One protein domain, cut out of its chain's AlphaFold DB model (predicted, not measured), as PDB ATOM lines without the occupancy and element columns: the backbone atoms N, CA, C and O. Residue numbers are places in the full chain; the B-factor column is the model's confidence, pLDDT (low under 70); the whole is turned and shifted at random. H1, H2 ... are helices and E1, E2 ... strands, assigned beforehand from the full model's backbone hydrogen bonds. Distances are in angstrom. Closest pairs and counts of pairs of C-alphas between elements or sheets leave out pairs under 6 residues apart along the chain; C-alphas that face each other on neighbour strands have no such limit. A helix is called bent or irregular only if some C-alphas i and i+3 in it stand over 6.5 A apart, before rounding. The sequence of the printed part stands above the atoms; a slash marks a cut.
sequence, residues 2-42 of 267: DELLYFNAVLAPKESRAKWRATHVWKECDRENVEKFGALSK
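AT A GLANCE: This is residues 2 to 42 of the 267 residues of an uncharacterized protein of Trichobilharzia regenti (UniProt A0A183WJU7). A long, bent two-stranded hairpin, E1 and E2, has a loop at one end, residues 12 to 19, and a single helix, H1, at the other, where the chain turns a corner straight out of E2. The whole is flat and open: H1 comes near the hairpin with its first part, residues 28 to 34, while residues 35 to 42 stick out free. The printed part has 41 residues, with two named strands and one named helix in the order E1, E2, H1; the sheet's order is E1 - E2, antiparallel, and the class is mixed, helices and strands. It is loose, with a radius of gyration of the C-alphas of 13.0 A, and its C-alphas span 35 by 32 by 7 A.

HOW THE PARTS SIT: E1, residues 5 to 11, and E2, residues 20 to 27, are antiparallel neighbours and form a hairpin, with 156 degrees between their directions. The C-alphas of Leu 5 and Lys 27 face each other at 4.8 A, and those of Leu 11 and Trp 20 at 4.5 A. Within hydrogen-bond range are N 6 and O 26, 2.8 A apart, and N 21 and O 10, also 2.8 A apart. E2 bends by 66 degrees at residue 24. A tight link, with 0 residues between, joins E2 to H1, residues 28 to 38. The closest C-alphas of E1 and H1 are those of Leu 5 and Glu 28, 6.3 A apart, while their centres are 14.7 A apart. In H1, 5 of 7 O i to N i+4 pairs are within hydrogen-bond range.

IN THESE COORDINATES: E1 has 7 residues and begins at C-alpha 5, (25.252, 55.510, -29.215); it measures 18.6 A from first to last C-alpha. E2, the longest strand with 8 residues, measures 19.6 A and begins at C-alpha 20, (12.415, 46.420, -32.526). H1 has 11 residues, measures 15.0 A and ends at C-alpha 38, (31.964, 40.963, -23.372). H1 is irregular, but only just: C-alphas 29 and 32 are 6.9 A apart.

THE WHOLE: The two C-alphas farthest apart are those of Glu 15 and Lys 36, at 35.3 A. Residues 35 to 42, of which 35 to 38 belong to H1, stand free; the body without them has 33 residues and spans 34 by 21 by 7 A. The printed part has no cut. The link from E1 to E2, 8 residues, is short, and no link is long. The mean pLDDT of the printed part is 86.4; residues 37 to 42 are under 70.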
ATOM      1  N   ASP A   2      23.026  64.943 -29.758       90.50
ATOM      2  CA  ASP A   2      24.119  64.683 -30.727       90.50
ATOM      3  C   ASP A   2      25.244  63.735 -30.267       90.50
ATOM      4  O   ASP A   2      26.380  63.820 -30.728       90.50
ATOM      5  N   GLU A   3      24.936  62.792 -29.373       92.62
ATOM      6  CA  GLU A   3      25.885  61.737 -29.000       92.62
ATOM      7  C   GLU A   3      25.662  60.468 -29.830       92.62
ATOM      8  O   GLU A   3      24.525  60.025 -30.009       92.62
ATOM      9  N   LEU A   4      26.753  59.855 -30.294       92.81
ATOM     10  CA  LEU A   4      26.714  58.571 -30.986       92.81
ATOM     11  C   LEU A   4      26.615  57.434 -29.962       92.81
ATOM     12  O   LEU A   4      27.469  57.277 -29.083       92.81
ATOM     13  N   LEU A   5      25.550  56.642 -30.084       95.12
ATOM     14  CA  LEU A   5      25.252  55.510 -29.215       95.12
ATOM     15  C   LEU A   5      25.189  54.217 -30.022       95.12
ATOM     16  O   LEU A   5      24.715  54.187 -31.157       95.12
ATOM     17  N   TYR A   6      25.616  53.136 -29.386       94.69
ATOM     18  CA  TYR A   6      25.500  51.775 -29.882       94.69
ATOM     19  C   TYR A   6      24.505  51.007 -29.025       94.69
ATOM     20  O   TYR A   6      24.352  51.281 -27.834       94.69
ATOM     21  N   PHE A   7      23.827  50.036 -29.631       96.81
ATOM     22  CA  PHE A   7      22.886  49.177 -28.930       96.81
ATOM     23  C   PHE A   7      22.701  47.840 -29.642       96.81
ATOM     24  O   PHE A   7      22.908  47.720 -30.849       96.81
ATOM     25  N   ASN A   8      22.234  46.839 -28.898       95.94
ATOM     26  CA  ASN A   8      21.740  45.591 -29.467       95.94
ATOM     27  C   ASN A   8      20.270  45.755 -29.867       95.94
ATOM     28  O   ASN A   8      19.402  45.956 -29.011       95.94
ATOM     29  N   ALA A   9      19.980  45.633 -31.161       97.56
ATOM     30  CA  ALA A   9      18.614  45.600 -31.669       97.56
ATOM     31  C   ALA A   9      18.014  44.201 -31.471       97.56
ATOM     32  O   ALA A   9      18.529  43.215 -32.000       97.56
ATOM     33  N   VAL A  10      16.916  44.107 -30.724       97.50
ATOM     34  CA  VAL A  10      16.171  42.851 -30.537       97.50
ATOM     35  C   VAL A  10      14.716  43.043 -30.941       97.50
ATOM     36  O   VAL A  10      14.188  44.151 -30.842       97.50
ATOM     37  N   LEU A  11      14.065  41.978 -31.411       97.75
ATOM     38  CA  LEU A  11      12.639  42.032 -31.733       97.75
ATOM     39  C   LEU A  11      11.852  42.424 -30.482       97.75
ATOM     40  O   LEU A  11      12.082  41.890 -29.390       97.75
ATOM     41  N   ALA A  12      10.950  43.381 -30.643       97.56
ATOM     42  CA  ALA A  12      10.049  43.751 -29.571       97.56
ATOM     43  C   ALA A  12       9.000  42.641 -29.364       97.56
ATOM     44  O   ALA A  12       8.749  41.836 -30.270       97.56
ATOM     45  N   PRO A  13       8.388  42.565 -28.173       96.19
ATOM     46  CA  PRO A  13       7.247  41.689 -27.949       96.19
ATOM     47  C   PRO A  13       6.116  41.925 -28.957       96.19
ATOM     48  O   PRO A  13       5.957  43.026 -29.473       96.19
ATOM     49  N   LYS A  14       5.283  40.904 -29.196       96.25
ATOM     50  CA  LYS A  14       4.178  40.982 -30.172       96.25
ATOM     51  C   LYS A  14       3.103  42.015 -29.818       96.25
ATOM     52  O   LYS A  14       2.374  42.435 -30.704       96.25
ATOM     53  N   GLU A  15       2.990  42.373 -28.542       96.94
ATOM     54  CA  GLU A  15       2.089  43.427 -28.059       96.94
ATOM     55  C   GLU A  15       2.665  44.838 -28.233       96.94
ATOM     56  O   GLU A  15       1.926  45.821 -28.179       96.94
ATOM     57  N   SER A  16       3.964  44.943 -28.519       96.00
ATOM     58  CA  SER A  16       4.609  46.228 -28.695       96.00
ATOM     59  C   SER A  16       4.225  46.827 -30.041       96.00
ATOM     60  O   SER A  16       4.258  46.165 -31.078       96.00
ATOM     61  N   ARG A  17       3.927  48.129 -30.040       96.94
ATOM     62  CA  ARG A  17       3.706  48.897 -31.275       96.94
ATOM     63  C   ARG A  17       4.967  48.982 -32.141       96.94
ATOM     64  O   ARG A  17       4.868  49.180 -33.349       96.94
ATOM     65  N   ALA A  18       6.149  48.865 -31.538       96.75
ATOM     66  CA  ALA A  18       7.418  48.866 -32.254       96.75
ATOM     67  C   ALA A  18       7.788  47.447 -32.704       96.75
ATOM     68  O   ALA A  18       7.494  46.473 -32.025       96.75
ATOM     69  N   LYS A  19       8.504  47.317 -33.827       97.75
ATOM     70  CA  LYS A  19       9.033  46.018 -34.291       97.75
ATOM     71  C   LYS A  19      10.318  45.611 -33.562       97.75
ATOM     72  O   LYS A  19      10.598  44.425 -33.395       97.75
ATOM     73  N   TRP A  20      11.102  46.598 -33.136       98.12
ATOM     74  CA  TRP A  20      12.415  46.420 -32.526       98.12
ATOM     75  C   TRP A  20      12.527  47.266 -31.263       98.12
ATOM     76  O   TRP A  20      11.969  48.361 -31.201       98.12
ATOM     77  N   ARG A  21      13.286  46.774 -30.285       97.69
ATOM     78  CA  ARG A  21      13.707  47.543 -29.112       97.69
ATOM     79  C   ARG A  21      15.225  47.522 -28.982       97.69
ATOM     80  O   ARG A  21      15.870  46.510 -29.269       97.69
ATOM     81  N   ALA A  22      15.782  48.640 -28.533       97.50
ATOM     82  CA  ALA A  22      17.185  48.727 -28.164       97.50
ATOM     83  C   ALA A  22      17.396  48.078 -26.791       97.50
ATOM     84  O   ALA A  22      16.634  48.306 -25.853       97.50
ATOM     85  N   THR A  23      18.435  47.263 -26.669       96.56
ATOM     86  CA  THR A  23      18.910  46.713 -25.395       96.56
ATOM     87  C   THR A  23      20.406  46.929 -25.307       96.56
ATOM     88  O   THR A  23      21.053  46.982 -26.346       96.56
ATOM     89  N   HIS A  24      20.951  47.013 -24.089       94.50
ATOM     90  CA  HIS A  24      22.378  47.266 -23.860       94.50
ATOM     91  C   HIS A  24      22.836  48.508 -24.637       94.50
ATOM     92  O   HIS A  24      23.369  48.380 -25.724       94.50
ATOM     93  N   VAL A  25      22.575  49.714 -24.136       95.38
ATOM     94  CA  VAL A  25      22.989  50.949 -24.822       95.38
ATOM     95  C   VAL A  25      24.350  51.382 -24.278       95.38
ATOM     96  O   VAL A  25      24.514  51.449 -23.061       95.38
ATOM     97  N   TRP A  26      25.321  51.667 -25.147       94.38
ATOM     98  CA  TRP A  26      26.658  52.131 -24.752       94.38
ATOM     99  C   TRP A  26      27.168  53.256 -25.658       94.38
ATOM    100  O   TRP A  26      26.745  53.378 -26.810       94.38
ATOM    101  N   LYS A  27      28.071  54.098 -25.142       94.50
ATOM    102  CA  LYS A  27      28.710  55.167 -25.927       94.50
ATOM    103  C   LYS A  27      29.878  54.620 -26.749       94.50
ATOM    104  O   LYS A  27      30.438  53.575 -26.428       94.50
ATOM    105  N   GLU A  28      30.298  55.348 -27.782       87.12
ATOM    106  CA  GLU A  28      31.468  54.976 -28.598       87.12
ATOM    107  C   GLU A  28      32.749  54.799 -27.781       87.12
ATOM    108  O   GLU A  28      33.455  53.806 -27.947       87.12
ATOM    109  N   CYS A  29      32.999  55.699 -26.829       87.12
ATOM    110  CA  CYS A  29      34.143  55.605 -25.923       87.12
ATOM    111  C   CYS A  29      34.083  54.388 -24.984       87.12
ATOM    112  O   CYS A  29      35.111  53.976 -24.453       87.12
ATOM    113  N   ASP A  30      32.905  53.786 -24.805       83.31
ATOM    114  CA  ASP A  30      32.727  52.592 -23.979       83.31
ATOM    115  C   ASP A  30      32.922  51.302 -24.783       83.31
ATOM    116  O   ASP A  30      33.009  50.221 -24.199       83.31
ATOM    117  N   ARG A  31      33.029  51.386 -26.116       73.56
ATOM    118  CA  ARG A  31      33.134  50.213 -26.990       73.56
ATOM    119  C   ARG A  31      34.359  49.358 -26.676       73.56
ATOM    120  O   ARG A  31      34.233  48.139 -26.589       73.56
ATOM    121  N   GLU A  32      35.516  49.977 -26.450       76.88
ATOM    122  CA  GLU A  32      36.746  49.256 -26.087       76.88
ATOM    123  C   GLU A  32      36.584  48.490 -24.767       76.88
ATOM    124  O   GLU A  32      37.090  47.376 -24.610       76.88
ATOM    125  N   ASN A  33      35.817  49.051 -23.829       72.06
ATOM    126  CA  ASN A  33      35.504  48.397 -22.566       72.06
ATOM    127  C   ASN A  33      34.512  47.244 -22.786       72.06
ATOM    128  O   ASN A  33      34.740  46.139 -22.296       72.06
ATOM    129  N   VAL A  34      33.453  47.446 -23.574       70.25
ATOM    130  CA  VAL A  34      32.449  46.408 -23.864       70.25
ATOM    131  C   VAL A  34      33.050  45.231 -24.637       70.25
ATOM    132  O   VAL A  34      32.750  44.088 -24.304       70.25
ATOM    133  N   GLU A  35      33.940  45.456 -25.607       72.56
ATOM    134  CA  GLU A  35      34.627  44.364 -26.317       72.56
ATOM    135  C   GLU A  35      35.551  43.576 -25.371       72.56
ATOM    136  O   GLU A  35      35.576  42.340 -25.395       72.56
ATOM    137  N   LYS A  36      36.240  44.273 -24.461       73.94
ATOM    138  CA  LYS A  36      37.136  43.655 -23.476       73.94
ATOM    139  C   LYS A  36      36.392  42.849 -22.405       73.94
ATOM    140  O   LYS A  36      36.866  41.784 -22.015       73.94
ATOM    141  N   PHE A  37      35.229  43.317 -21.946       65.31
ATOM    142  CA  PHE A  37      34.431  42.639 -20.912       65.31
ATOM    143  C   PHE A  37      33.419  41.633 -21.484       65.31
ATOM    144  O   PHE A  37      33.182  40.588 -20.878       65.31
ATOM    145  N   GLY A  38      32.875  41.877 -22.677       64.69
ATOM    146  CA  GLY A  38      31.964  40.963 -23.372       64.69
ATOM    147  C   GLY A  38      32.644  39.665 -23.815       64.69
ATOM    148  O   GLY A  38      32.024  38.601 -23.792       64.69
ATOM    149  N   ALA A  39      33.943  39.715 -24.129       57.28
ATOM    150  CA  ALA A  39      34.746  38.523 -24.405       57.28
ATOM    151  C   ALA A  39      34.995  37.655 -23.154       57.28
ATOM    152  O   ALA A  39      35.143  36.438 -23.271       57.28
ATOM    153  N   LEU A  40      34.991  38.248 -21.953       53.75
ATOM    154  CA  LEU A  40      35.219  37.530 -20.693       53.75
ATOM    155  C   LEU A  40      33.977  36.762 -20.210       53.75
ATOM    156  O   LEU A  40      34.117  35.763 -19.509       53.75
ATOM    157  N   SER A  41      32.772  37.140 -20.652       53.12
ATOM    158  CA  SER A  41      31.519  36.459 -20.285       53.12
ATOM    159  C   SER A  41      31.363  35.048 -20.883       53.12
ATOM    160  O   SER A  41      30.416  34.346 -20.529       53.12
ATOM    161  N   LYS A  42      32.254  34.611 -21.788       55.81
ATOM    162  CA  LYS A  42      32.220  33.257 -22.379       55.81
ATOM    163  C   LYS A  42      33.164  32.252 -21.711       55.81
ATOM    164  O   LYS A  42      33.136  31.080 -22.079       55.81
TER     165      LYS A  42